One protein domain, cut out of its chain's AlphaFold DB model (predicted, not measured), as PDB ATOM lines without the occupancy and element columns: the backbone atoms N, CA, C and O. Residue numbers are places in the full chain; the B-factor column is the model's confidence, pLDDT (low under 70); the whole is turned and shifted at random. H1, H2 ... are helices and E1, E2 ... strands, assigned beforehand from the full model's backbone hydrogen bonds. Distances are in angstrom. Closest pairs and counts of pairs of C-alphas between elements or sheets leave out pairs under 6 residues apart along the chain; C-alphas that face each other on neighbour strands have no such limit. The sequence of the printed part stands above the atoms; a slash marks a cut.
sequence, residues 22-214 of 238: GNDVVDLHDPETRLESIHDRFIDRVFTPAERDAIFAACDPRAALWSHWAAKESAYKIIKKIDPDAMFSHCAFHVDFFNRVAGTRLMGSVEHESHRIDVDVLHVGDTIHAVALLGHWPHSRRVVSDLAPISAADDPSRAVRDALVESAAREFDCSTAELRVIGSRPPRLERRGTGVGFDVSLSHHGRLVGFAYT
ATOM      1  N   GLY A  22      31.078  34.314 -44.694       97.25
ATOM      2  CA  GLY A  22      31.500  34.960 -43.462       97.25
ATOM      3  C   GLY A  22      31.087  34.101 -42.284       97.25
ATOM      4  O   GLY A  22      30.184  33.275 -42.396       97.25
ATOM      5  N   ASN A  23      31.751  34.265 -41.152       98.25
ATOM      6  CA  ASN A  23      31.292  33.671 -39.908       98.25
ATOM      7  C   ASN A  23      31.636  34.573 -38.735       98.25
ATOM      8  O   ASN A  23      32.495  35.442 -38.866       98.25
ATOM      9  N   ASP A  24      31.007  34.326 -37.600       98.25
ATOM     10  CA  ASP A  24      31.356  34.937 -36.329       98.25
ATOM     11  C   ASP A  24      30.943  34.031 -35.171       98.25
ATOM     12  O   ASP A  24      30.007  33.241 -35.297       98.25
ATOM     13  N   VAL A  25      31.674  34.100 -34.062       98.00
ATOM     14  CA  VAL A  25      31.439  33.255 -32.887       98.00
ATOM     15  C   VAL A  25      31.385  34.123 -31.643       98.00
ATOM     16  O   VAL A  25      32.193  35.033 -31.503       98.00
ATOM     17  N   VAL A  26      30.463  33.813 -30.734       98.12
ATOM     18  CA  VAL A  26      30.336  34.475 -29.435       98.12
ATOM     19  C   VAL A  26      30.230  33.418 -28.332       98.12
ATOM     20  O   VAL A  26      29.257  32.666 -28.264       98.12
ATOM     21  N   ASP A  27      31.250  33.352 -27.472       97.19
ATOM     22  CA  ASP A  27      31.205  32.695 -26.152       97.19
ATOM     23  C   ASP A  27      30.381  33.525 -25.149       97.19
ATOM     24  O   ASP A  27      30.853  34.548 -24.654       97.19
ATOM     25  N   LEU A  28      29.165  33.079 -24.822       96.06
ATOM     26  CA  LEU A  28      28.292  33.715 -23.824       96.06
ATOM     27  C   LEU A  28      28.754  33.467 -22.380       96.06
ATOM     28  O   LEU A  28      28.123  33.933 -21.432       96.06
ATOM     29  N   HIS A  29      29.841  32.744 -22.151       94.00
ATOM     30  CA  HIS A  29      30.458  32.715 -20.829       94.00
ATOM     31  C   HIS A  29      31.430  33.877 -20.617       94.00
ATOM     32  O   HIS A  29      31.798  34.168 -19.476       94.00
ATOM     33  N   ASP A  30      31.843  34.536 -21.700       94.62
ATOM     34  CA  ASP A  30      32.762  35.658 -21.630       94.62
ATOM     35  C   ASP A  30      32.108  36.838 -20.884       94.62
ATOM     36  O   ASP A  30      30.957  37.184 -21.185       94.62
ATOM     37  N   PRO A  31      32.791  37.461 -19.904       92.56
ATOM     38  CA  PRO A  31      32.265  38.614 -19.186       92.56
ATOM     39  C   PRO A  31      31.799  39.765 -20.085       92.56
ATOM     40  O   PRO A  31      30.826  40.417 -19.718       92.56
ATOM     41  N   GLU A  32      32.419  39.983 -21.251       91.69
ATOM     42  CA  GLU A  32      32.046  41.056 -22.189       91.69
ATOM     43  C   GLU A  32      30.638  40.874 -22.770       91.69
ATOM     44  O   GLU A  32      30.006  41.829 -23.223       91.69
ATOM     45  N   THR A  33      30.105  39.652 -22.713       93.50
ATOM     46  CA  THR A  33      28.781  39.330 -23.258       93.50
ATOM     47  C   THR A  33      27.645  39.502 -22.262       93.50
ATOM     48  O   THR A  33      26.486  39.226 -22.589       93.50
ATOM     49  N   ARG A  34      27.942  39.898 -21.025       91.50
ATOM     50  CA  ARG A  34      26.929  40.143 -19.994       91.50
ATOM     51  C   ARG A  34      26.130  41.395 -20.340       91.50
ATOM     52  O   ARG A  34      26.693  42.378 -20.811       91.50
ATOM     53  N   LEU A  35      24.816  41.372 -20.125       86.19
ATOM     54  CA  LEU A  35      23.972  42.525 -20.461       86.19
ATOM     55  C   LEU A  35      24.308  43.733 -19.581       86.19
ATOM     56  O   LEU A  35      24.274  44.864 -20.048       86.19
ATOM     57  N   GLU A  36      24.711  43.489 -18.335       86.88
ATOM     58  CA  GLU A  36      25.084  44.509 -17.356       86.88
ATOM     59  C   GLU A  36      26.326  45.309 -17.773       86.88
ATOM     60  O   GLU A  36      26.504  46.441 -17.329       86.88
ATOM     61  N   SER A  37      27.188  44.742 -18.625       82.06
ATOM     62  CA  SER A  37      28.351  45.438 -19.190       82.06
ATOM     63  C   SER A  37      28.038  46.224 -20.467       82.06
ATOM     64  O   SER A  37      28.908  46.938 -20.967       82.06
ATOM     65  N   ILE A  38      26.823  46.117 -21.011       86.44
ATOM     66  CA  ILE A  38      26.453  46.755 -22.275       86.44
ATOM     67  C   ILE A  38      25.770  48.097 -22.002       86.44
ATOM     68  O   ILE A  38      24.676  48.166 -21.453       86.44
ATOM     69  N   HIS A  39      26.411  49.182 -22.432       89.75
ATOM     70  CA  HIS A  39      25.848  50.530 -22.338       89.75
ATOM     71  C   HIS A  39      24.842  50.833 -23.459       89.75
ATOM     72  O   HIS A  39      25.064  50.465 -24.611       89.75
ATOM     73  N   ASP A  40      23.827  51.648 -23.169       89.62
ATOM     74  CA  ASP A  40      22.807  52.080 -24.144       89.62
ATOM     75  C   ASP A  40      23.405  52.678 -25.426       89.62
ATOM     76  O   ASP A  40      22.969  52.377 -26.532       89.62
ATOM     77  N   ARG A  41      24.496  53.450 -25.309       91.00
ATOM     78  CA  ARG A  41      25.198  54.016 -26.479       91.00
ATOM     79  C   ARG A  41      25.745  52.950 -27.424       91.00
ATOM     80  O   ARG A  41      25.841  53.191 -28.625       91.00
ATOM     81  N   PHE A  42      26.156  51.798 -26.893       91.38
ATOM     82  CA  PHE A  42      26.563  50.669 -27.722       91.38
ATOM     83  C   PHE A  42      25.349  50.105 -28.457       91.38
ATOM     84  O   PHE A  42      25.404  49.962 -29.675       91.38
ATOM     85  N   ILE A  43      24.252  49.864 -27.734       92.69
ATOM     86  CA  ILE A  43      23.003  49.347 -28.299       92.69
ATOM     87  C   ILE A  43      22.516  50.239 -29.444       92.69
ATOM     88  O   ILE A  43      22.241  49.744 -30.534       92.69
ATOM     89  N   ASP A  44      22.493  51.553 -29.233       92.38
ATOM     90  CA  ASP A  44      22.028  52.521 -30.227       92.38
ATOM     91  C   ASP A  44      22.928  52.637 -31.451       92.38
ATOM     92  O   ASP A  44      22.447  52.858 -32.561       92.38
ATOM     93  N   ARG A  45      24.240  52.478 -31.265       93.62
ATOM     94  CA  ARG A  45      25.199  52.501 -32.372       93.62
ATOM     95  C   ARG A  45      25.119  51.235 -33.222       93.62
ATOM     96  O   ARG A  45      25.404  51.280 -34.415       93.62
ATOM     97  N   VAL A  46      24.809  50.103 -32.599       94.38
ATOM     98  CA  VAL A  46      24.914  48.786 -33.231       94.38
ATOM     99  C   VAL A  46      23.594  48.347 -33.846       94.38
ATOM    100  O   VAL A  46      23.588  47.809 -34.957       94.38
ATOM    101  N   PHE A  47      22.489  48.578 -33.144       96.06
ATOM    102  CA  PHE A  47      21.183  48.033 -33.482       96.06
ATOM    103  C   PHE A  47      20.198  49.134 -33.855       96.06
ATOM    104  O   PHE A  47      20.067  50.161 -33.183       96.06
ATOM    105  N   THR A  48      19.463  48.878 -34.927       95.19
ATOM    106  CA  THR A  48      18.347  49.707 -35.376       95.19
ATOM    107  C   THR A  48      17.190  49.636 -34.375       95.19
ATOM    108  O   THR A  48      17.109  48.675 -33.610       95.19
ATOM    109  N   PRO A  49      16.251  50.601 -34.383       95.19
ATOM    110  CA  PRO A  49      15.075  50.546 -33.515       95.19
ATOM    111  C   PRO A  49      14.314  49.214 -33.598       95.19
ATOM    112  O   PRO A  49      14.058  48.603 -32.568       95.19
ATOM    113  N   ALA A  50      14.060  48.714 -34.812       94.50
ATOM    114  CA  ALA A  50      13.352  47.450 -35.016       94.50
ATOM    115  C   ALA A  50      14.121  46.234 -34.461       94.50
ATOM    116  O   ALA A  50      13.526  45.358 -33.839       94.50
ATOM    117  N   GLU A  51      15.447  46.192 -34.641       96.88
ATOM    118  CA  GLU A  51      16.287  45.135 -34.060       96.88
ATOM    119  C   GLU A  51      16.269  45.194 -32.529       96.88
ATOM    120  O   GLU A  51      16.172  44.158 -31.881       96.88
ATOM    121  N   ARG A  52      16.326  46.392 -31.931       95.81
ATOM    122  CA  ARG A  52      16.260  46.554 -30.470       95.81
ATOM    123  C   ARG A  52      14.935  46.065 -29.910       95.81
ATOM    124  O   ARG A  52      14.946  45.311 -28.941       95.81
ATOM    125  N   ASP A  53      13.825  46.437 -30.537       95.25
ATOM    126  CA  ASP A  53      12.497  45.980 -30.128       95.25
ATOM    127  C   ASP A  53      12.419  44.446 -30.168       95.25
ATOM    128  O   ASP A  53      11.985  43.816 -29.203       95.25
ATOM    129  N   ALA A  54      12.932  43.825 -31.236       94.06
ATOM    130  CA  ALA A  54      12.995  42.370 -31.359       94.06
ATOM    131  C   ALA A  54      13.925  41.712 -30.318       94.06
ATOM    132  O   ALA A  54      13.591  40.656 -29.778       94.06
ATOM    133  N   ILE A  55      15.081  42.320 -30.026       95.00
ATOM    134  CA  ILE A  55      16.048  41.834 -29.029       95.00
ATOM    135  C   ILE A  55      15.432  41.857 -27.629       95.00
ATOM    136  O   ILE A  55      15.472  40.844 -26.931       95.00
ATOM    137  N   PHE A  56      14.845  42.979 -27.215       93.69
ATOM    138  CA  PHE A  56      14.313  43.134 -25.860       93.69
ATOM    139  C   PHE A  56      12.975  42.416 -25.647       93.69
ATOM    140  O   PHE A  56      12.647  42.080 -24.511       93.69
ATOM    141  N   ALA A  57      12.235  42.114 -26.718       93.50
ATOM    142  CA  ALA A  57      11.045  41.265 -26.661       93.50
ATOM    143  C   ALA A  57      11.358  39.752 -26.659       93.50
ATOM    144  O   ALA A  57      10.450  38.938 -26.477       93.50
ATOM    145  N   ALA A  58      12.611  39.344 -26.887       91.88
ATOM    146  CA  ALA A  58      12.983  37.934 -26.951       91.88
ATOM    147  C   ALA A  58      12.941  37.252 -25.572       91.88
ATOM    148  O   ALA A  58      13.210  37.868 -24.546       91.88
ATOM    149  N   CYS A  59      12.692  35.935 -25.552       90.38
ATOM    150  CA  CYS A  59      12.736  35.141 -24.315       90.38
ATOM    151  C   CYS A  59      14.110  35.175 -23.628       90.38
ATOM    152  O   CYS A  59      14.192  35.070 -22.410       90.38
ATOM    153  N   ASP A  60      15.173  35.304 -24.420       91.75
ATOM    154  CA  ASP A  60      16.541  35.511 -23.953       91.75
ATOM    155  C   ASP A  60      17.134  36.716 -24.705       91.75
ATOM    156  O   ASP A  60      17.660  36.557 -25.816       91.75
ATOM    157  N   PRO A  61      17.021  37.933 -24.138       93.75
ATOM    158  CA  PRO A  61      17.542  39.146 -24.760       93.75
ATOM    159  C   PRO A  61      19.059  39.120 -24.951       93.75
ATOM    160  O   PRO A  61      19.566  39.677 -25.923       93.75
ATOM    161  N   ARG A  62      19.799  38.436 -24.065       94.94
ATOM    162  CA  ARG A  62      21.257  38.314 -24.162       94.94
ATOM    163  C   ARG A  62      21.635  37.506 -25.393       94.94
ATOM    164  O   ARG A  62      22.425  37.970 -26.215       94.94
ATOM    165  N   ALA A  63      21.042  36.327 -25.551       94.31
ATOM    166  CA  ALA A  63      21.277  35.505 -26.729       94.31
ATOM    167  C   ALA A  63      20.795  36.196 -28.012       94.31
ATOM    168  O   ALA A  63      21.462  36.110 -29.046       94.31
ATOM    169  N   ALA A  64      19.663  36.906 -27.962       95.31
ATOM    170  CA  ALA A  64      19.142  37.644 -29.108       95.31
ATOM    171  C   ALA A  64      20.095  38.763 -29.554       95.31
ATOM    172  O   ALA A  64      20.406  38.849 -30.743       95.31
ATOM    173  N   LEU A  65      20.604  39.571 -28.620       96.88
ATOM    174  CA  LEU A  65      21.560  40.646 -28.891       96.88
ATOM    175  C   LEU A  65      22.812  40.109 -29.584       96.88
ATOM    176  O   LEU A  65      23.186  40.580 -30.660       96.88
ATOM    177  N   TRP A  66      23.432  39.082 -29.003       97.56
ATOM    178  CA  TRP A  66      24.667  38.517 -29.540       97.56
ATOM    179  C   TRP A  66      24.454  37.724 -30.834       97.56
ATOM    180  O   TRP A  66      25.360  37.655 -31.660       97.56
ATOM    181  N   SER A  67      23.243  37.213 -31.078       97.62
ATOM    182  CA  SER A  67      22.870  36.634 -32.376       97.62
ATOM    183  C   SER A  67      22.819  37.693 -33.479       97.62
ATOM    184  O   SER A  67      23.331  37.456 -34.573       97.62
ATOM    185  N   HIS A  68      22.247  38.871 -33.200       97.88
ATOM    186  CA  HIS A  68      22.239  39.988 -34.152       97.88
ATOM    187  C   HIS A  68      23.655  40.517 -34.391       97.88
ATOM    188  O   HIS A  68      24.043  40.724 -35.539       97.88
ATOM    189  N   TRP A  69      24.452  40.683 -33.329       97.69
ATOM    190  CA  TRP A  69      25.860  41.070 -33.442       97.69
ATOM    191  C   TRP A  69      26.641  40.116 -34.355       97.69
ATOM    192  O   TRP A  69      27.211  40.546 -35.357       97.69
ATOM    193  N   ALA A  70      26.598  38.813 -34.059       98.12
ATOM    194  CA  ALA A  70      27.324  37.797 -34.816       98.12
ATOM    195  C   ALA A  70      26.870  37.737 -36.286       98.12
ATOM    196  O   ALA A  70      27.691  37.538 -37.186       98.12
ATOM    197  N   ALA A  71      25.577  37.950 -36.558       98.19
ATOM    198  CA  ALA A  71      25.063  38.055 -37.922       98.19
ATOM    199  C   ALA A  71      25.676  39.246 -38.681       98.19
ATOM    200  O   ALA A  71      26.157  39.067 -39.803       98.19
ATOM    201  N   LYS A  72      25.730  40.433 -38.060       98.31
ATOM    202  CA  LYS A  72      26.336  41.638 -38.655       98.31
ATOM    203  C   LYS A  72      27.834  41.462 -38.905       98.31
ATOM    204  O   LYS A  72      28.293  41.747 -40.007       98.31
ATOM    205  N   GLU A  73      28.586  40.941 -37.937       97.88
ATOM    206  CA  GLU A  73      30.028  40.674 -38.079       97.88
ATOM    207  C   GLU A  73      30.319  39.646 -39.184       97.88
ATOM    208  O   GLU A  73      31.237  39.812 -39.995       97.88
ATOM    209  N   SER A  74      29.496  38.596 -39.273       97.81
ATOM    210  CA  SER A  74      29.597  37.596 -40.343       97.81
ATOM    211  C   SER A  74      29.362  38.224 -41.717       97.81
ATOM    212  O   SER A  74      30.132  37.979 -42.648       97.81
ATOM    213  N   ALA A  75      28.328  39.058 -41.851       97.62
ATOM    214  CA  ALA A  75      28.024  39.767 -43.089       97.62
ATOM    215  C   ALA A  75      29.121  40.777 -43.459       97.62
ATOM    216  O   ALA A  75      29.561  40.828 -44.609       97.62
ATOM    217  N   TYR A  76      29.645  41.520 -42.487       96.88
ATOM    218  CA  TYR A  76      30.734  42.464 -42.709       96.88
ATOM    219  C   TYR A  76      31.996  41.791 -43.250       96.88
ATOM    220  O   TYR A  76      32.620  42.311 -44.173       96.88
ATOM    221  N   LYS A  77      32.345  40.594 -42.768       96.31
ATOM    222  CA  LYS A  77      33.484  39.831 -43.311       96.31
ATOM    223  C   LYS A  77      33.313  39.471 -44.788       96.31
ATOM    224  O   LYS A  77      34.319  39.341 -45.483       96.31
ATOM    225  N   ILE A  78      32.080  39.325 -45.278       96.38
ATOM    226  CA  ILE A  78      31.791  39.170 -46.712       96.38
ATOM    227  C   ILE A  78      31.961  40.504 -47.432       96.38
ATOM    228  O   ILE A  78      32.675  40.556 -48.431       96.38
ATOM    229  N   ILE A  79      31.364  41.582 -46.916       96.00
ATOM    230  CA  ILE A  79      31.492  42.917 -47.519       96.00
ATOM    231  C   ILE A  79      32.961  43.315 -47.640       96.00
ATOM    232  O   ILE A  79      33.386  43.746 -48.703       96.00
ATOM    233  N   LYS A  80      33.785  43.037 -46.627       93.81
ATOM    234  CA  LYS A  80      35.215  43.359 -46.638       93.81
ATOM    235  C   LYS A  80      36.039  42.566 -47.663       93.81
ATOM    236  O   LYS A  80      37.170  42.936 -47.969       93.81
ATOM    237  N   LYS A  81      35.488  41.468 -48.196       93.56
ATOM    238  CA  LYS A  81      36.057  40.714 -49.330       93.56
ATOM    239  C   LYS A  81      35.651  41.301 -50.681       93.56
ATOM    240  O   LYS A  81      36.395  41.131 -51.642       93.56
ATOM    241  N   ILE A  82      34.479  41.931 -50.752       92.88
ATOM    242  CA  ILE A  82      33.949  42.592 -51.952       92.88
ATOM    243  C   ILE A  82      34.597  43.969 -52.107       92.88
ATOM    244  O   ILE A  82      35.101  44.298 -53.177       92.88
ATOM    245  N   ASP A  83      34.628  44.724 -51.015       91.38
ATOM    246  CA  ASP A  83      35.214  46.048 -50.905       91.38
ATOM    247  C   ASP A  83      36.218  46.074 -49.735       91.38
ATOM    248  O   ASP A  83      35.825  46.179 -48.566       91.38
ATOM    249  N   PRO A  84      37.529  45.975 -50.025       89.31
ATOM    250  CA  PRO A  84      38.585  46.067 -49.023       89.31
ATOM    251  C   PRO A  84      38.645  47.395 -48.266       89.31
ATOM    252  O   PRO A  84      39.270  47.419 -47.205       89.31
ATOM    253  N   ASP A  85      37.980  48.459 -48.725       89.19
ATOM    254  CA  ASP A  85      37.958  49.785 -48.093       89.19
ATOM    255  C   ASP A  85      36.702  50.018 -47.234       89.19
ATOM    256  O   ASP A  85      36.732  50.852 -46.330       89.19
ATOM    257  N   ALA A  86      35.671  49.172 -47.363       85.69
ATOM    258  CA  ALA A  86      34.415  49.255 -46.606       85.69
ATOM    259  C   ALA A  86      34.606  49.458 -45.092       85.69
ATOM    260  O   ALA A  86      35.152  48.596 -44.393       85.69
ATOM    261  N   MET A  87      34.155  50.586 -44.549       83.69
ATOM    262  CA  MET A  87      34.198  50.826 -43.107       83.69
ATOM    263  C   MET A  87      33.063  50.084 -42.412       83.69
ATOM    264  O   MET A  87      31.937  50.061 -42.905       83.69
ATOM    265  N   PHE A  88      33.333  49.506 -41.242       78.38
ATOM    266  CA  PHE A  88      32.275  48.829 -40.509       78.38
ATOM    267  C   PHE A  88      31.434  49.812 -39.697       78.38
ATOM    268  O   PHE A  88      31.867  50.296 -38.651       78.38
ATOM    269  N   SER A  89      30.227  50.086 -40.184       86.06
ATOM    270  CA  SER A  89      29.178  50.773 -39.434       86.06
ATOM    271  C   SER A  89      28.070  49.774 -39.117       86.06
ATOM    272  O   SER A  89      27.246  49.484 -39.981       86.06
ATOM    273  N   HIS A  90      28.048  49.222 -37.901       83.56
ATOM    274  CA  HIS A  90      27.103  48.168 -37.497       83.56
ATOM    275  C   HIS A  90      25.640  48.492 -37.833       83.56
ATOM    276  O   HIS A  90      24.909  47.619 -38.294       83.56
ATOM    277  N   CYS A  91      25.205  49.741 -37.653       83.12
ATOM    278  CA  CYS A  91      23.827  50.145 -37.932       83.12
ATOM    279  C   CYS A  91      23.448  50.127 -39.424       83.12
ATOM    280  O   CYS A  91      22.261  50.096 -39.724       83.12
ATOM    281  N   ALA A  92      24.422  50.112 -40.342       90.88
ATOM    282  CA  ALA A  92      24.175  49.991 -41.782       90.88
ATOM    283  C   ALA A  92      23.858  48.548 -42.217       90.88
ATOM    284  O   ALA A  92      23.394  48.323 -43.332       90.88
ATOM    285  N   PHE A  93      24.126  47.570 -41.349       95.56
ATOM    286  CA  PHE A  93      23.824  46.161 -41.574       95.56
ATOM    287  C   PHE A  93      22.496  45.840 -40.901       95.56
ATOM    288  O   PHE A  93      22.439  45.748 -39.675       95.56
ATOM    289  N   HIS A  94      21.438  45.678 -41.687       96.81
ATOM    290  CA  HIS A  94      20.093  45.417 -41.178       96.81
ATOM    291  C   HIS A  94      19.833  43.917 -41.126       96.81
ATOM    292  O   HIS A  94      19.815  43.265 -42.168       96.81
ATOM    293  N   VAL A  95      19.637  43.368 -39.930       97.69
ATOM    294  CA  VAL A  95      19.355  41.946 -39.722       97.69
ATOM    295  C   VAL A  95      17.851  41.724 -39.628       97.69
ATOM    296  O   VAL A  95      17.163  42.392 -38.859       97.69
ATOM    297  N   ASP A  96      17.362  40.731 -40.364       95.69
ATOM    298  CA  ASP A  96      15.996  40.228 -40.250       95.69
ATOM    299  C   ASP A  96      16.011  38.701 -40.100       95.69
ATOM    300  O   ASP A  96      16.477  37.979 -40.987       95.69
ATOM    301  N   PHE A  97      15.522  38.204 -38.962       95.25
ATOM    302  CA  PHE A  97      15.374  36.776 -38.686       95.25
ATOM    303  C   PHE A  97      13.930  36.341 -38.936       95.25
ATOM    304  O   PHE A  97      13.037  36.625 -38.142       95.25
ATOM    305  N   PHE A  98      13.712  35.562 -39.994       89.81
ATOM    306  CA  PHE A  98      12.375  35.135 -40.420       89.81
ATOM    307  C   PHE A  98      12.037  33.682 -40.060       89.81
ATOM    308  O   PHE A  98      10.894  33.258 -40.223       89.81
ATOM    309  N   ASN A  99      13.000  32.881 -39.589       84.62
ATOM    310  CA  ASN A  99      12.733  31.503 -39.181       84.62
ATOM    311  C   ASN A  99      13.531  31.114 -37.934       84.62
ATOM    312  O   ASN A  99      14.727  31.380 -37.829       84.62
ATOM    313  N   ARG A 100      12.861  30.431 -37.003       83.75
ATOM    314  CA  ARG A 100      13.441  29.897 -35.774       83.75
ATOM    315  C   ARG A 100      13.151  28.406 -35.694       83.75
ATOM    316  O   ARG A 100      12.000  27.994 -35.600       83.75
ATOM    317  N   VAL A 101      14.203  27.596 -35.666       80.00
ATOM    318  CA  VAL A 101      14.091  26.139 -35.558       80.00
ATOM    319  C   VAL A 101      14.452  25.720 -34.141       80.00
ATOM    320  O   VAL A 101      15.572  25.951 -33.691       80.00
ATOM    321  N   ALA A 102      13.488  25.117 -33.437       75.94
ATOM    322  CA  ALA A 102      13.659  24.536 -32.099       75.94
ATOM    323  C   ALA A 102      14.299  25.474 -31.047       75.94
ATOM    324  O   ALA A 102      14.919  25.005 -30.099       75.94
ATOM    325  N   GLY A 103      14.198  26.796 -31.227       75.06
ATOM    326  CA  GLY A 103      14.800  27.804 -30.341       75.06
ATOM    327  C   GLY A 103      16.327  27.942 -30.433       75.06
ATOM    328  O   GLY A 103      16.853  28.966 -30.008       75.06
ATOM    329  N   THR A 104      17.020  26.970 -31.025       84.31
ATOM    330  CA  THR A 104      18.488  26.891 -31.087       84.31
ATOM    331  C   THR A 104      19.068  27.376 -32.404       84.31
ATOM    332  O   THR A 104      20.279  27.509 -32.520       84.31
ATOM    333  N   ARG A 105      18.249  27.631 -33.426       92.12
ATOM    334  CA  ARG A 105      18.743  28.100 -34.722       92.12
ATOM    335  C   ARG A 105      17.863  29.196 -35.295       92.12
ATOM    336  O   ARG A 105      16.638  29.061 -35.285       92.12
ATOM    337  N   LEU A 106      18.491  30.251 -35.799       94.38
ATOM    338  CA  LEU A 106      17.862  31.399 -36.442       94.38
ATOM    339  C   LEU A 106      18.341  31.474 -37.882       94.38
ATOM    340  O   LEU A 106      19.541  31.515 -38.136       94.38
ATOM    341  N   MET A 107      17.403  31.511 -38.818       94.38
ATOM    342  CA  MET A 107      17.699  31.826 -40.209       94.38
ATOM    343  C   MET A 107      17.162  33.206 -40.524       94.38
ATOM    344  O   MET A 107      16.060  33.576 -40.109       94.38
ATOM    345  N   GLY A 108      17.964  33.956 -41.260       95.38
ATOM    346  CA  GLY A 108      17.678  35.335 -41.575       95.38
ATOM    347  C   GLY A 108      18.454  35.820 -42.780       95.38
ATOM    348  O   GLY A 108      19.095  35.050 -43.502       95.38
ATOM    349  N   SER A 109      18.427  37.128 -42.954       96.56
ATOM    350  CA  SER A 109      19.288  37.844 -43.881       96.56
ATOM    351  C   SER A 109      19.841  39.099 -43.235       96.56
ATOM    352  O   SER A 109      19.230  39.668 -42.333       96.56
ATOM    353  N   VAL A 110      20.988  39.529 -43.739       97.75
ATOM    354  CA  VAL A 110      21.567  40.838 -43.487       97.75
ATOM    355  C   VAL A 110      21.563  41.611 -44.796       97.75
ATOM    356  O   VAL A 110      22.122  41.148 -45.791       97.75
ATOM    357  N   GLU A 111      20.926  42.772 -44.793       97.12
ATOM    358  CA  GLU A 111      20.936  43.705 -45.916       97.12
ATOM    359  C   GLU A 111      21.981  44.797 -45.655       97.12
ATOM    360  O   GLU A 111      22.028  45.379 -44.566       97.12
ATOM    361  N   HIS A 112      22.830  45.063 -46.648       95.56
ATOM    362  CA  HIS A 112      23.803  46.155 -46.629       95.56
ATOM    363  C   HIS A 112      23.994  46.705 -48.048       95.56
ATOM    364  O   HIS A 112      24.510  46.017 -48.933       95.56
ATOM    365  N   GLU A 113      23.605  47.962 -48.262       92.50
ATOM    366  CA  GLU A 113      23.581  48.603 -49.583       92.50
ATOM    367  C   GLU A 113      22.784  47.778 -50.616       92.50
ATOM    368  O   GLU A 113      21.585  47.577 -50.454       92.50
ATOM    369  N   SER A 114      23.433  47.308 -51.688       92.25
ATOM    370  CA  SER A 114      22.829  46.456 -52.726       92.25
ATOM    371  C   SER A 114      23.040  44.956 -52.483       92.25
ATOM    372  O   SER A 114      22.662  44.131 -53.318       92.25
ATOM    373  N   HIS A 115      23.654  44.590 -51.355       95.00
ATOM    374  CA  HIS A 115      23.989  43.213 -51.030       95.00
ATOM    375  C   HIS A 115      22.999  42.634 -50.028       95.00
ATOM    376  O   HIS A 115      22.920  43.076 -48.882       95.00
ATOM    377  N   ARG A 116      22.351  41.551 -50.452       95.38
ATOM    378  CA  ARG A 116      21.675  40.617 -49.561       95.38
ATOM    379  C   ARG A 116      22.623  39.495 -49.166       95.38
ATOM    380  O   ARG A 116      23.258  38.876 -50.026       95.38
ATOM    381  N   ILE A 117      22.691  39.208 -47.874       96.88
ATOM    382  CA  ILE A 117      23.536  38.162 -47.304       96.88
ATOM    383  C   ILE A 117      22.654  37.265 -46.445       96.88
ATOM    384  O   ILE A 117      22.206  37.675 -45.378       96.88
ATOM    385  N   ASP A 118      22.389  36.042 -46.888       96.25
ATOM    386  CA  ASP A 118      21.677  35.086 -46.048       96.25
ATOM    387  C   ASP A 118      22.558  34.675 -44.850       96.25
ATOM    388  O   ASP A 118      23.772  34.477 -44.978       96.25
ATOM    389  N   VAL A 119      21.944  34.531 -43.674       96.44
ATOM    390  CA  VAL A 119      22.627  34.177 -42.425       96.44
ATOM    391  C   VAL A 119      21.925  33.030 -41.711       96.44
ATOM    392  O   VAL A 119      20.701  32.888 -41.735       96.44
ATOM    393  N   ASP A 120      22.733  32.198 -41.074       95.19
ATOM    394  CA  ASP A 120      22.323  31.086 -40.239       95.19
ATOM    395  C   ASP A 120      23.073  31.165 -38.911       95.19
ATOM    396  O   ASP A 120      24.302  31.085 -38.873       95.19
ATOM    397  N   VAL A 121      22.329  31.369 -37.831       97.00
ATOM    398  CA  VAL A 121      22.862  31.521 -36.482       97.00
ATOM    399  C   VAL A 121      22.444  30.326 -35.655       97.00
ATOM    400  O   VAL A 121      21.259  30.096 -35.421       97.00
ATOM    401  N   LEU A 122      23.425  29.580 -35.166       95.31
ATOM    402  CA  LEU A 122      23.211  28.509 -34.215       95.31
ATOM    403  C   LEU A 122      23.544  28.985 -32.800       95.31
ATOM    404  O   LEU A 122      24.643  29.469 -32.554       95.31
ATOM    405  N   HIS A 123      22.614  28.768 -31.880       93.62
ATOM    406  CA  HIS A 123      22.720  29.010 -30.452       93.62
ATOM    407  C   HIS A 123      22.555  27.686 -29.687       93.62
ATOM    408  O   HIS A 123      21.478  27.086 -29.684       93.62
ATOM    409  N   VAL A 124      23.628  27.205 -29.051       90.31
ATOM    410  CA  VAL A 124      23.629  25.967 -28.252       90.31
ATOM    411  C   VAL A 124      24.376  26.206 -26.946       90.31
ATOM    412  O   VAL A 124      25.586  26.422 -26.961       90.31
ATOM    413  N   GLY A 125      23.665  26.116 -25.820       90.75
ATOM    414  CA  GLY A 125      24.228  26.468 -24.513       90.75
ATOM    415  C   GLY A 125      24.754  27.903 -24.535       90.75
ATOM    416  O   GLY A 125      24.109  28.780 -25.090       90.75
ATOM    417  N   ASP A 126      25.963  28.122 -24.028       93.62
ATOM    418  CA  ASP A 126      26.608  29.440 -24.009       93.62
ATOM    419  C   ASP A 126      27.377  29.766 -25.303       93.62
ATOM    420  O   ASP A 126      28.427  30.403 -25.278       93.62
ATOM    421  N   THR A 127      26.935  29.268 -26.456       96.00
ATOM    422  CA  THR A 127      27.664  29.427 -27.721       96.00
ATOM    423  C   THR A 127      26.747  29.889 -28.832       96.00
ATOM    424  O   THR A 127      25.760  29.222 -29.142       96.00
ATOM    425  N   ILE A 128      27.135  30.983 -29.484       97.94
ATOM    426  CA  ILE A 128      26.523  31.472 -30.718       97.94
ATOM    427  C   ILE A 128      27.542  31.354 -31.853       97.94
ATOM    428  O   ILE A 128      28.679  31.798 -31.722       97.94
ATOM    429  N   HIS A 129      27.131  30.772 -32.976       98.12
ATOM    430  CA  HIS A 129      27.904  30.725 -34.214       98.12
ATOM    431  C   HIS A 129      27.029  31.180 -35.372       98.12
ATOM    432  O   HIS A 129      26.071  30.498 -35.733       98.12
ATOM    433  N   ALA A 130      27.373  32.325 -35.947       98.31
ATOM    434  CA  ALA A 130      26.755  32.841 -37.153       98.31
ATOM    435  C   ALA A 130      27.592  32.450 -38.373       98.31
ATOM    436  O   ALA A 130      28.819  32.557 -38.360       98.31
ATOM    437  N   VAL A 131      26.925  32.003 -39.433       97.81
ATOM    438  CA  VAL A 131      27.515  31.757 -40.748       97.81
ATOM    439  C   VAL A 131      26.699  32.526 -41.774       97.81
ATOM    440  O   VAL A 131      25.481  32.385 -41.843       97.81
ATOM    441  N   ALA A 132      27.381  33.335 -42.570       97.25
ATOM    442  CA  ALA A 132      26.798  34.176 -43.599       97.25
ATOM    443  C   ALA A 132      27.253  33.723 -44.987       97.25
ATOM    444  O   ALA A 132      28.381  33.248 -45.155       97.25
ATOM    445  N   LEU A 133      26.402  33.910 -45.990       95.56
ATOM    446  CA  LEU A 133      26.687  33.596 -47.384       95.56
ATOM    447  C   LEU A 133      26.179  34.725 -48.282       95.56
ATOM    448  O   LEU A 133      25.049  35.179 -48.129       95.56
ATOM    449  N   LEU A 134      26.996  35.173 -49.237       94.00
ATOM    450  CA  LEU A 134      26.561  36.206 -50.177       94.00
ATOM    451  C   LEU A 134      25.424  35.685 -51.070       94.00
ATOM    452  O   LEU A 134      25.580  34.663 -51.746       94.00
ATOM    453  N   GLY A 135      24.324  36.435 -51.132       90.25
ATOM    454  CA  GLY A 135      23.109  36.048 -51.837       90.25
ATOM    455  C   GLY A 135      22.294  35.022 -51.053       90.25
ATOM    456  O   GLY A 135      22.218  35.079 -49.830       90.25
ATOM    457  N   HIS A 136      21.672  34.090 -51.776       86.06
ATOM    458  CA  HIS A 136      20.787  33.087 -51.188       86.06
ATOM    459  C   HIS A 136      21.493  31.776 -50.859       86.06
ATOM    460  O   HIS A 136      22.361  31.340 -51.623       86.06
ATOM    461  N   TRP A 137      21.036  31.081 -49.811       82.94
ATOM    462  CA  TRP A 137      21.437  29.702 -49.524       82.94
ATOM    463  C   TRP A 137      21.186  28.794 -50.743       82.94
ATOM    464  O   TRP A 137      20.040  28.537 -51.125       82.94
ATOM    465  N   PRO A 138      22.241  28.280 -51.393       74.44
ATOM    466  CA  PRO A 138      22.093  27.481 -52.594       74.44
ATOM    467  C   PRO A 138      21.655  26.064 -52.227       74.44
ATOM    468  O   PRO A 138      22.294  25.389 -51.426       74.44
ATOM    469  N   HIS A 139      20.648  25.539 -52.923       72.75
ATOM    470  CA  HIS A 139      20.233  24.135 -52.785       72.75
ATOM    471  C   HIS A 139      21.352  23.131 -53.131       72.75
ATOM    472  O   HIS A 139      21.310  21.977 -52.715       72.75
ATOM    473  N   SER A 140      22.337  23.550 -53.934       67.88
ATOM    474  CA  SER A 140      23.336  22.674 -54.564       67.88
ATOM    475  C   SER A 140      24.774  22.883 -54.087       67.88
ATOM    476  O   SER A 140      25.658  22.125 -54.493       67.88
ATOM    477  N   ARG A 141      25.045  23.898 -53.257       70.06
ATOM    478  CA  ARG A 141      26.387  24.139 -52.715       70.06
ATOM    479  C   ARG A 141      26.359  24.070 -51.201       70.06
ATOM    480  O   ARG A 141      25.462  24.580 -50.545       70.06
ATOM    481  N   ARG A 142      27.375  23.413 -50.664       82.69
ATOM    482  CA  ARG A 142      27.545  23.209 -49.236       82.69
ATOM    483  C   ARG A 142      28.405  24.328 -48.659       82.69
ATOM    484  O   ARG A 142      29.383  24.730 -49.282       82.69
ATOM    485  N   VAL A 143      28.067  24.753 -47.448       90.25
ATOM    486  CA  VAL A 143      28.967  25.496 -46.565       90.25
ATOM    487  C   VAL A 143      29.403  24.554 -45.452       90.25
ATOM    488  O   VAL A 143      28.590  23.802 -44.909       90.25
ATOM    489  N   VAL A 144      30.700  24.537 -45.159       93.19
ATOM    490  CA  VAL A 144      31.263  23.824 -44.010       93.19
ATOM    491  C   VAL A 144      31.585  24.844 -42.956       93.19
ATOM    492  O   VAL A 144      32.220  25.845 -43.262       93.19
ATOM    493  N   SER A 145      31.194  24.572 -41.725       95.25
ATOM    494  CA  SER A 145      31.526  25.407 -40.585       95.25
ATOM    495  C   SER A 145      31.674  24.537 -39.351       95.25
ATOM    496  O   SER A 145      30.954  23.544 -39.214       95.25
ATOM    497  N   ASP A 146      32.583  24.906 -38.459       95.62
ATOM    498  CA  ASP A 146      32.757  24.217 -37.184       95.62
ATOM    499  C   ASP A 146      33.337  25.160 -36.127       95.62
ATOM    500  O   ASP A 146      33.796  26.264 -36.444       95.62
ATOM    501  N   LEU A 147      33.306  24.703 -34.878       95.75
ATOM    502  CA  LEU A 147      33.865  25.382 -33.718       95.75
ATOM    503  C   LEU A 147      34.880  24.484 -33.018       95.75
ATOM    504  O   LEU A 147      34.724  23.264 -32.971       95.75
ATOM    505  N   ALA A 148      35.878  25.098 -32.395       93.81
ATOM    506  CA  ALA A 148      36.770  24.413 -31.474       93.81
ATOM    507  C   ALA A 148      36.952  25.241 -30.195       93.81
ATOM    508  O   ALA A 148      37.063  26.468 -30.272       93.81
ATOM    509  N   PRO A 149      36.977  24.595 -29.017       94.88
ATOM    510  CA  PRO A 149      37.338  25.275 -27.788       94.88
ATOM    511  C   PRO A 149      38.840  25.566 -27.767       94.88
ATOM    512  O   PRO A 149      39.641  24.782 -28.280       94.88
ATOM    513  N   ILE A 150      39.206  26.662 -27.117       95.38
ATOM    514  CA  ILE A 150      40.582  27.040 -26.806       95.38
ATOM    515  C   ILE A 150      40.699  27.397 -25.325       95.38
ATOM    516  O   ILE A 150      39.735  27.807 -24.676       95.38
ATOM    517  N   SER A 151      41.891  27.214 -24.778       93.75
ATOM    518  CA  SER A 151      42.268  27.674 -23.448       93.75
ATOM    519  C   SER A 151      42.900  29.065 -23.512       93.75
ATOM    520  O   SER A 151      43.319  29.524 -24.571       93.75
ATOM    521  N   ALA A 152      43.041  29.724 -22.360       88.75
ATOM    522  CA  ALA A 152      43.710  31.024 -22.273       88.75
ATOM    523  C   ALA A 152      45.205  30.988 -22.659       88.75
ATOM    524  O   ALA A 152      45.799  32.037 -22.886       88.75
ATOM    525  N   ALA A 153      45.822  29.801 -22.702       92.19
ATOM    526  CA  ALA A 153      47.218  29.628 -23.097       92.19
ATOM    527  C   ALA A 153      47.399  29.455 -24.616       92.19
ATOM    528  O   ALA A 153      48.523  29.545 -25.109       92.19
ATOM    529  N   ASP A 154      46.318  29.180 -25.351       94.31
ATOM    530  CA  ASP A 154      46.370  28.978 -26.795       94.31
ATOM    531  C   ASP A 154      46.418  30.321 -27.533       94.31
ATOM    532  O   ASP A 154      45.786  31.291 -27.124       94.31
ATOM    533  N   ASP A 155      47.115  30.372 -28.672       96.19
ATOM    534  CA  ASP A 155      46.975  31.478 -29.624       96.19
ATOM    535  C   ASP A 155      45.700  31.256 -30.464       96.19
ATOM    536  O   ASP A 155      45.691  30.347 -31.309       96.19
ATOM    537  N   PRO A 156      44.640  32.080 -30.311       95.75
ATOM    538  CA  PRO A 156      43.386  31.901 -31.046       95.75
ATOM    539  C   PRO A 156      43.590  31.945 -32.561       95.75
ATOM    540  O   PRO A 156      42.941  31.220 -33.320       95.75
ATOM    541  N   SER A 157      44.533  32.776 -33.013       95.19
ATOM    542  CA  SER A 157      44.863  32.934 -34.423       95.19
ATOM    543  C   SER A 157      45.485  31.667 -35.003       95.19
ATOM    544  O   SER A 157      45.170  31.291 -36.136       95.19
ATOM    545  N   ARG A 158      46.373  31.005 -34.263       96.31
ATOM    546  CA  ARG A 158      46.944  29.721 -34.671       96.31
ATOM    547  C   ARG A 158      45.899  28.612 -34.610       96.31
ATOM    548  O   ARG A 158      45.706  27.917 -35.603       96.31
ATOM    549  N   ALA A 159      45.172  28.516 -33.498       97.19
ATOM    550  CA  ALA A 159      44.185  27.468 -33.260       97.19
ATOM    551  C   ALA A 159      43.085  27.435 -34.334       97.19
ATOM    552  O   ALA A 159      42.775  26.372 -34.871       97.19
ATOM    553  N   VAL A 160      42.536  28.594 -34.723       97.31
ATOM    554  CA  VAL A 160      41.493  28.653 -35.762       97.31
ATOM    555  C   VAL A 160      42.017  28.253 -37.147       97.31
ATOM    556  O   VAL A 160      41.296  27.639 -37.935       97.31
ATOM    557  N   ARG A 161      43.283  28.574 -37.454       97.44
ATOM    558  CA  ARG A 161      43.925  28.201 -38.723       97.44
ATOM    559  C   ARG A 161      44.181  26.702 -38.782       97.44
ATOM    560  O   ARG A 161      43.861  26.090 -39.799       97.44
ATOM    561  N   ASP A 162      44.692  26.126 -37.698       96.94
ATOM    562  CA  ASP A 162      44.929  24.687 -37.578       96.94
ATOM    563  C   ASP A 162      43.603  23.915 -37.705       96.94
ATOM    564  O   ASP A 162      43.500  22.990 -38.512       96.94
ATOM    565  N   ALA A 163      42.541  24.367 -37.024       97.06
ATOM    566  CA  ALA A 163      41.209  23.762 -37.108       97.06
ATOM    567  C   ALA A 163      40.621  23.790 -38.536       97.06
ATOM    568  O   ALA A 163      40.102  22.776 -39.018       97.06
ATOM    569  N   LEU A 164      40.735  24.923 -39.245       96.56
ATOM    570  CA  LEU A 164      40.303  25.010 -40.643       96.56
ATOM    571  C   LEU A 164      41.144  24.097 -41.548       96.56
ATOM    572  O   LEU A 164      40.574  23.396 -42.384       96.56
ATOM    573  N   VAL A 165      42.472  24.067 -41.382       96.88
ATOM    574  CA  VAL A 165      43.370  23.203 -42.168       96.88
ATOM    575  C   VAL A 165      43.032  21.730 -41.967       96.88
ATOM    576  O   VAL A 165      42.925  20.996 -42.946       96.88
ATOM    577  N   GLU A 166      42.798  21.292 -40.732       96.38
ATOM    578  CA  GLU A 166      42.374  19.921 -40.454       96.38
ATOM    579  C   GLU A 166      41.034  19.573 -41.107       96.38
ATOM    580  O   GLU A 166      40.859  18.478 -41.644       96.38
ATOM    581  N   SER A 167      40.061  20.486 -41.048       95.31
ATOM    582  CA  SER A 167      38.754  20.286 -41.675       95.31
ATOM    583  C   SER A 167      38.873  20.202 -43.196       95.31
ATOM    584  O   SER A 167      38.371  19.255 -43.803       95.31
ATOM    585  N   ALA A 168      39.596  21.139 -43.808       93.38
ATOM    586  CA  ALA A 168      39.806  21.181 -45.247       93.38
ATOM    587  C   ALA A 168      40.643  19.993 -45.752       93.38
ATOM    588  O   ALA A 168      40.349  19.458 -46.814       93.38
ATOM    589  N   ALA A 169      41.636  19.523 -44.992       93.69
ATOM    590  CA  ALA A 169      42.431  18.342 -45.342       93.69
ATOM    591  C   ALA A 169      41.554  17.092 -45.496       93.69
ATOM    592  O   ALA A 169      41.716  16.333 -46.450       93.69
ATOM    593  N   ARG A 170      40.566  16.918 -44.605       91.44
ATOM    594  CA  ARG A 170      39.572  15.836 -44.701       91.44
ATOM    595  C   ARG A 170      38.640  16.014 -45.901       91.44
ATOM    596  O   ARG A 170      38.246  15.023 -46.503       91.44
ATOM    597  N   GLU A 171      38.285  17.251 -46.237       87.12
ATOM    598  CA  GLU A 171      37.446  17.563 -47.401       87.12
ATOM    599  C   GLU A 171      38.165  17.284 -48.731       87.12
ATOM    600  O   GLU A 171      37.558  16.801 -49.685       87.12
ATOM    601  N   PHE A 172      39.462  17.580 -48.793       84.69
ATOM    602  CA  PHE A 172      40.301  17.387 -49.976       84.69
ATOM    603  C   PHE A 172      40.937  16.004 -50.087       84.69
ATOM    604  O   PHE A 172      41.608  15.751 -51.090       84.69
ATOM    605  N   ASP A 173      40.771  15.162 -49.066       90.25
ATOM    606  CA  ASP A 173      41.490  13.898 -48.916       90.25
ATOM    607  C   ASP A 173      43.009  14.084 -49.113       90.25
ATOM    608  O   ASP A 173      43.645  13.489 -49.981       90.25
ATOM    609  N   CYS A 174      43.590  15.025 -48.360       92.38
ATOM    610  CA  CYS A 174      45.007  15.374 -48.456       92.38
ATOM    611  C   CYS A 174      45.671  15.541 -47.087       92.38
ATOM    612  O   CYS A 174      45.009  15.605 -46.053       92.38
ATOM    613  N   SER A 175      47.002  15.644 -47.073       96.44
ATOM    614  CA  SER A 175      47.736  15.949 -45.843       96.44
ATOM    615  C   SER A 175      47.528  17.408 -45.424       96.44
ATOM    616  O   SER A 175      47.478  18.304 -46.270       96.44
ATOM    617  N   THR A 176      47.476  17.673 -44.115       96.75
ATOM    618  CA  THR A 176      47.453  19.041 -43.569       96.75
ATOM    619  C   THR A 176      48.704  19.832 -43.950       96.75
ATOM    620  O   THR A 176      48.615  21.036 -44.150       96.75
ATOM    621  N   ALA A 177      49.846  19.162 -44.150       96.81
ATOM    622  CA  ALA A 177      51.092  19.790 -44.594       96.81
ATOM    623  C   ALA A 177      51.012  20.364 -46.022       96.81
ATOM    624  O   ALA A 177      51.840  21.184 -46.412       96.81
ATOM    625  N   GLU A 178      50.026  19.937 -46.817       96.31
ATOM    626  CA  GLU A 178      49.789  20.499 -48.147       96.31
ATOM    627  C   GLU A 178      48.995  21.800 -48.103       96.31
ATOM    628  O   GLU A 178      48.940  22.491 -49.119       96.31
ATOM    629  N   LEU A 179      48.356  22.113 -46.975       96.31
ATOM    630  CA  LEU A 179      47.428  23.223 -46.836       96.31
ATOM    631  C   LEU A 179      48.009  24.326 -45.964       96.31
ATOM    632  O   LEU A 179      48.672  24.081 -44.959       96.31
ATOM    633  N   ARG A 180      47.713  25.569 -46.331       95.88
ATOM    634  CA  ARG A 180      48.126  26.735 -45.557       95.88
ATOM    635  C   ARG A 180      47.088  27.837 -45.640       95.88
ATOM    636  O   ARG A 180      46.657  28.203 -46.730       95.88
ATOM    637  N   VAL A 181      46.742  28.414 -44.494       95.81
ATOM    638  CA  VAL A 181      46.006  29.678 -44.455       95.81
ATOM    639  C   VAL A 181      46.991  30.835 -44.567       95.81
ATOM    640  O   VAL A 181      47.932  30.935 -43.778       95.81
ATOM    641  N   ILE A 182      46.750  31.724 -45.521       93.50
ATOM    642  CA  ILE A 182      47.512  32.953 -45.725       93.50
ATOM    643  C   ILE A 182      46.630  34.182 -45.497       93.50
ATOM    644  O   ILE A 182      45.412  34.136 -45.663       93.50
ATOM    645  N   GLY A 183      47.263  35.298 -45.140       88.56
ATOM    646  CA  GLY A 183      46.563  36.541 -44.838       88.56
ATOM    647  C   GLY A 183      45.799  36.508 -43.511       88.56
ATOM    648  O   GLY A 183      45.694  35.490 -42.817       88.56
ATOM    649  N   SER A 184      45.295  37.674 -43.131       78.88
ATOM    650  CA  SER A 184      44.494  37.860 -41.919       78.88
ATOM    651  C   SER A 184      43.140  38.493 -42.217       78.88
ATOM    652  O   SER A 184      42.170  38.157 -41.544       78.88
ATOM    653  N   ARG A 185      43.056  39.389 -43.213       83.81
ATOM    654  CA  ARG A 185      41.847  40.158 -43.547       83.81
ATOM    655  C   ARG A 185      41.816  40.516 -45.048       83.81
ATOM    656  O   ARG A 185      42.362  41.554 -45.408       83.81
ATOM    657  N   PRO A 186      41.229  39.684 -45.929       88.31
ATOM    658  CA  PRO A 186      40.624  38.378 -45.658       88.31
ATOM    659  C   PRO A 186      41.640  37.215 -45.681       88.31
ATOM    660  O   PRO A 186      42.631  37.274 -46.416       88.31
ATOM    661  N   PRO A 187      41.406  36.140 -44.902       93.81
ATOM    662  CA  PRO A 187      42.186  34.911 -45.006       93.81
ATOM    663  C   PRO A 187      41.895  34.180 -46.325       93.81
ATOM    664  O   PRO A 187      40.780  34.224 -46.840       93.81
ATOM    665  N   ARG A 188      42.893  33.472 -46.857       93.56
ATOM    666  CA  ARG A 188      42.752  32.559 -48.003       93.56
ATOM    667  C   ARG A 188      43.399  31.223 -47.686       93.56
ATOM    668  O   ARG A 188      44.399  31.180 -46.977       93.56
ATOM    669  N   LEU A 189      42.845  30.143 -48.227       94.38
ATOM    670  CA  LEU A 189      43.451  28.820 -48.146       94.38
ATOM    671  C   LEU A 189      44.232  28.532 -49.435       94.38
ATOM    672  O   LEU A 189      43.758  28.776 -50.545       94.38
ATOM    673  N   GLU A 190      45.435  28.000 -49.288       94.62
ATOM    674  CA  GLU A 190      46.265  27.527 -50.388       94.62
ATOM    675  C   GLU A 190      46.561  26.043 -50.213       94.62
ATOM    676  O   GLU A 190      46.740  25.564 -49.092       94.62
ATOM    677  N   ARG A 191      46.660  25.328 -51.335       93.31
ATOM    678  CA  ARG A 191      47.188  23.971 -51.414       93.31
ATOM    679  C   ARG A 191      48.473  23.981 -52.231       93.31
ATOM    680  O   ARG A 191      48.448  24.357 -53.401       93.31
ATOM    681  N   ARG A 192      49.594  23.573 -51.627       92.50
ATOM    682  CA  ARG A 192      50.935  23.549 -52.253       92.50
ATOM    683  C   ARG A 192      51.287  24.877 -52.952       92.50
ATOM    684  O   ARG A 192      51.775  24.885 -54.076       92.50
ATOM    685  N   GLY A 193      50.979  26.000 -52.297       90.69
ATOM    686  CA  GLY A 193      51.236  27.357 -52.802       90.69
ATOM    687  C   GLY A 193      50.280  27.848 -53.896       90.69
ATOM    688  O   GLY A 193      50.516  28.900 -54.477       90.69
ATOM    689  N   THR A 194      49.211  27.104 -54.199       89.69
ATOM    690  CA  THR A 194      48.164  27.535 -55.137       89.69
ATOM    691  C   THR A 194      46.862  27.779 -54.384       89.69
ATOM    692  O   THR A 194      46.429  26.927 -53.608       89.69
ATOM    693  N   GLY A 195      46.214  28.922 -54.619       85.75
ATOM    694  CA  GLY A 195      44.910  29.236 -54.031       85.75
ATOM    695  C   GLY A 195      43.875  28.151 -54.322       85.75
ATOM    696  O   GLY A 195      43.732  27.707 -55.465       85.75
ATOM    697  N   VAL A 196      43.147  27.720 -53.292       81.81
ATOM    698  CA  VAL A 196      42.016  26.814 -53.500       81.81
ATOM    699  C   VAL A 196      40.837  27.607 -54.066       81.81
ATOM    700  O   VAL A 196      40.628  28.766 -53.718       81.81
ATOM    701  N   GLY A 197      40.055  26.998 -54.957       81.81
ATOM    702  CA  GLY A 197      38.923  27.649 -55.632       81.81
ATOM    703  C   GLY A 197      37.701  27.921 -54.743       81.81
ATOM    704  O   GLY A 197      36.582  27.879 -55.250       81.81
ATOM    705  N   PHE A 198      37.888  28.148 -53.441       85.19
ATOM    706  CA  PHE A 198      36.823  28.481 -52.505       85.19
ATOM    707  C   PHE A 198      37.233  29.493 -51.445       85.19
ATOM    708  O   PHE A 198      38.414  29.701 -51.172       85.19
ATOM    709  N   ASP A 199      36.217  30.099 -50.838       93.62
ATOM    710  CA  ASP A 199      36.370  31.136 -49.833       93.62
ATOM    711  C   ASP A 199      36.383  30.558 -48.413       93.62
ATOM    712  O   ASP A 199      35.791  29.506 -48.154       93.62
ATOM    713  N   VAL A 200      37.060  31.258 -47.501       95.69
ATOM    714  CA  VAL A 200      37.197  30.876 -46.089       95.69
ATOM    715  C   VAL A 200      36.954  32.073 -45.168       95.69
ATOM    716  O   VAL A 200      37.253  33.214 -45.511       95.69
ATOM    717  N   SER A 201      36.441  31.824 -43.969       97.56
ATOM    718  CA  SER A 201      36.268  32.811 -42.901       97.56
ATOM    719  C   SER A 201      36.717  32.220 -41.568       97.56
ATOM    720  O   SER A 201      36.540  31.024 -41.332       97.56
ATOM    721  N   LEU A 202      37.316  33.056 -40.717       97.81
ATOM    722  CA  LEU A 202      37.858  32.689 -39.407       97.81
ATOM    723  C   LEU A 202      37.378  33.695 -38.359       97.81
ATOM    724  O   LEU A 202      37.324  34.895 -38.635       97.81
ATOM    725  N   SER A 203      37.093  33.207 -37.155       97.50
ATOM    726  CA  SER A 203      36.586  33.988 -36.024       97.50
ATOM    727  C   SER A 203      37.051  33.396 -34.700       97.50
ATOM    728  O   SER A 203      37.363  32.209 -34.624       97.50
ATOM    729  N   HIS A 204      37.088  34.215 -33.657       96.81
ATOM    730  CA  HIS A 204      37.314  33.763 -32.288       96.81
ATOM    731  C   HIS A 204      36.676  34.746 -31.309       96.81
ATOM    732  O   HIS A 204      36.598  35.934 -31.611       96.81
ATOM    733  N   HIS A 205      36.244  34.242 -30.157       97.38
ATOM    734  CA  HIS A 205      35.740  35.032 -29.040       97.38
ATOM    735  C   HIS A 205      35.798  34.198 -27.760       97.38
ATOM    736  O   HIS A 205      35.401  33.028 -27.775       97.38
ATOM    737  N   GLY A 206      36.284  34.785 -26.663       95.25
ATOM    738  CA  GLY A 206      36.474  34.081 -25.398       95.25
ATOM    739  C   GLY A 206      37.230  32.763 -25.589       95.25
ATOM    740  O   GLY A 206      38.334  32.727 -26.134       95.25
ATOM    741  N   ARG A 207      36.607  31.653 -25.183       96.19
ATOM    742  CA  ARG A 207      37.200  30.305 -25.239       96.19
ATOM    743  C   ARG A 207      36.888  29.559 -26.533       96.19
ATOM    744  O   ARG A 207      37.005  28.335 -26.574       96.19
ATOM    745  N   LEU A 208      36.445  30.253 -27.577       97.12
ATOM    746  CA  LEU A 208      35.992  29.636 -28.817       97.12
ATOM    747  C   LEU A 208      36.726  30.202 -30.025       97.12
ATOM    748  O   LEU A 208      36.893  31.410 -30.179       97.12
ATOM    749  N   VAL A 209      37.072  29.305 -30.942       97.94
ATOM    750  CA  VAL A 209      37.403  29.638 -32.325       97.94
ATOM    751  C   VAL A 209      36.372  29.017 -33.259       97.94
ATOM    752  O   VAL A 209      35.834  27.946 -32.984       97.94
ATOM    753  N   GLY A 210      36.106  29.675 -34.382       97.06
ATOM    754  CA  GLY A 210      35.154  29.206 -35.378       97.06
ATOM    755  C   GLY A 210      35.615  29.504 -36.792       97.06
ATOM    756  O   GLY A 210      36.211  30.549 -37.057       97.06
ATOM    757  N   PHE A 211      35.294  28.619 -37.728       97.88
ATOM    758  CA  PHE A 211      35.595  28.823 -39.143       97.88
ATOM    759  C   PHE A 211      34.411  28.459 -40.037       97.88
ATOM    760  O   PHE A 211      33.544  27.673 -39.652       97.88
ATOM    761  N   ALA A 212      34.427  28.976 -41.267       96.69
ATOM    762  CA  ALA A 212      33.545  28.539 -42.342       96.69
ATOM    763  C   ALA A 212      34.251  28.546 -43.710       96.69
ATOM    764  O   ALA A 212      35.156  29.350 -43.928       96.69
ATOM    765  N   TYR A 213      33.857  27.665 -44.634       94.50
ATOM    766  CA  TYR A 213      34.350  27.636 -46.018       94.50
ATOM    767  C   TYR A 213      33.358  27.004 -47.013       94.50
ATOM    768  O   TYR A 213      32.456  26.258 -46.626       94.50
ATOM    769  N   THR A 214      33.524  27.292 -48.310       89.62
ATOM    770  CA  THR A 214      32.607  26.879 -49.398       89.62
ATOM    771  C   THR A 214      33.227  25.848 -50.358       89.62
ATOM    772  O   THR A 214      33.626  26.214 -51.458       89.62
TER     773      THR A 214
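AT A GLANCE: This is residues 22 to 214 of the 238 residues of a protein of Myxococcales bacterium (UniProt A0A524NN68). Two antiparallel sheets lie partly face to face as a sandwich, with a helix on the far side of each: the five-strand sheet E1 E5 E4 E3 E2 curls round the long helix H3, and H4 covers the three-strand sheet E6 E10 E9. The small hairpin E7 and E8 sits by H4 at one end, and H1 and H2 lie at the other end, near the start of H3. The printed part has 193 residues, in the order E1 H1 H2 H3 E2 E3 E4 E5 E6 H4 E7 E8 E9 E10, mixed helices and strands. It is compact, with a radius of gyration of the C-alphas of 16.6 A and spans of 50 by 40 by 35 A.

HOW THE PARTS SIT: E1, residues 22 to 27, is an edge strand and the antiparallel neighbour of E5, residues 127 to 134, with N 24 and O 130 2.9 A apart. H1, residues 40 to 46, is close to but not clearly touching H2, residues 49 to 56; C-alphas 43 and 52 are closest, 7.6 A. H3, residues 61 to 82, touches H2 with residues 61 to 68 alone, C-alphas 55 and 64 being closest at 5.2 A, at a steep tilt of 45 degrees, opposite ways. H2 only grazes the five-strand sheet. E2, residues 94 to 101, E3, residues 105 to 112, E4, residues 115 to 124, and E5 form a meander, each strand the antiparallel neighbour of the one before, linked as hairpins; N 96 and O 109 are 2.9 A apart, N 108 and O 119 3.0 A, N 120 and O 131 2.9 A. This sheet is twisted, and E2 bends by 53 degrees at residue 98. E10, residues 208 to 213, has E6, residues 144 to 149, and E9, residues 200 to 205, as antiparallel neighbours; N 146 and O 211 are 3.2 A apart, N 203 and O 210 2.8 A. The strands of the two sheets stand at 47 degrees. H4, residues 156 to 172, is on the sheet E6 E10 E9 at a height of 8.4 A, slantwise to the strands. E7, residues 179 to 182, and E8, residues 188 to 191, form a hairpin, with N 180 and O 190 2.9 A apart. Every O i to N i+4 pair is within hydrogen-bond range in H1 and H2, 16 of 18 in H3 and 12 of 13 in H4.

IN THESE COORDINATES: E1 begins at C-alpha 22, (31.500, 34.960, -43.462). H3 is 31.9 A long, E4 28.6 A and H4 24.1 A. E10 ends at C-alpha 213, (34.350, 27.636, -46.018).

THE WHOLE: The two C-alphas farthest apart, of Ala 57 and Arg 192, are 50.6 A apart. The printed part has no cut. The links E1 to H1 and H3 to E2 are long. Residue 140 alone has a pLDDT under 70.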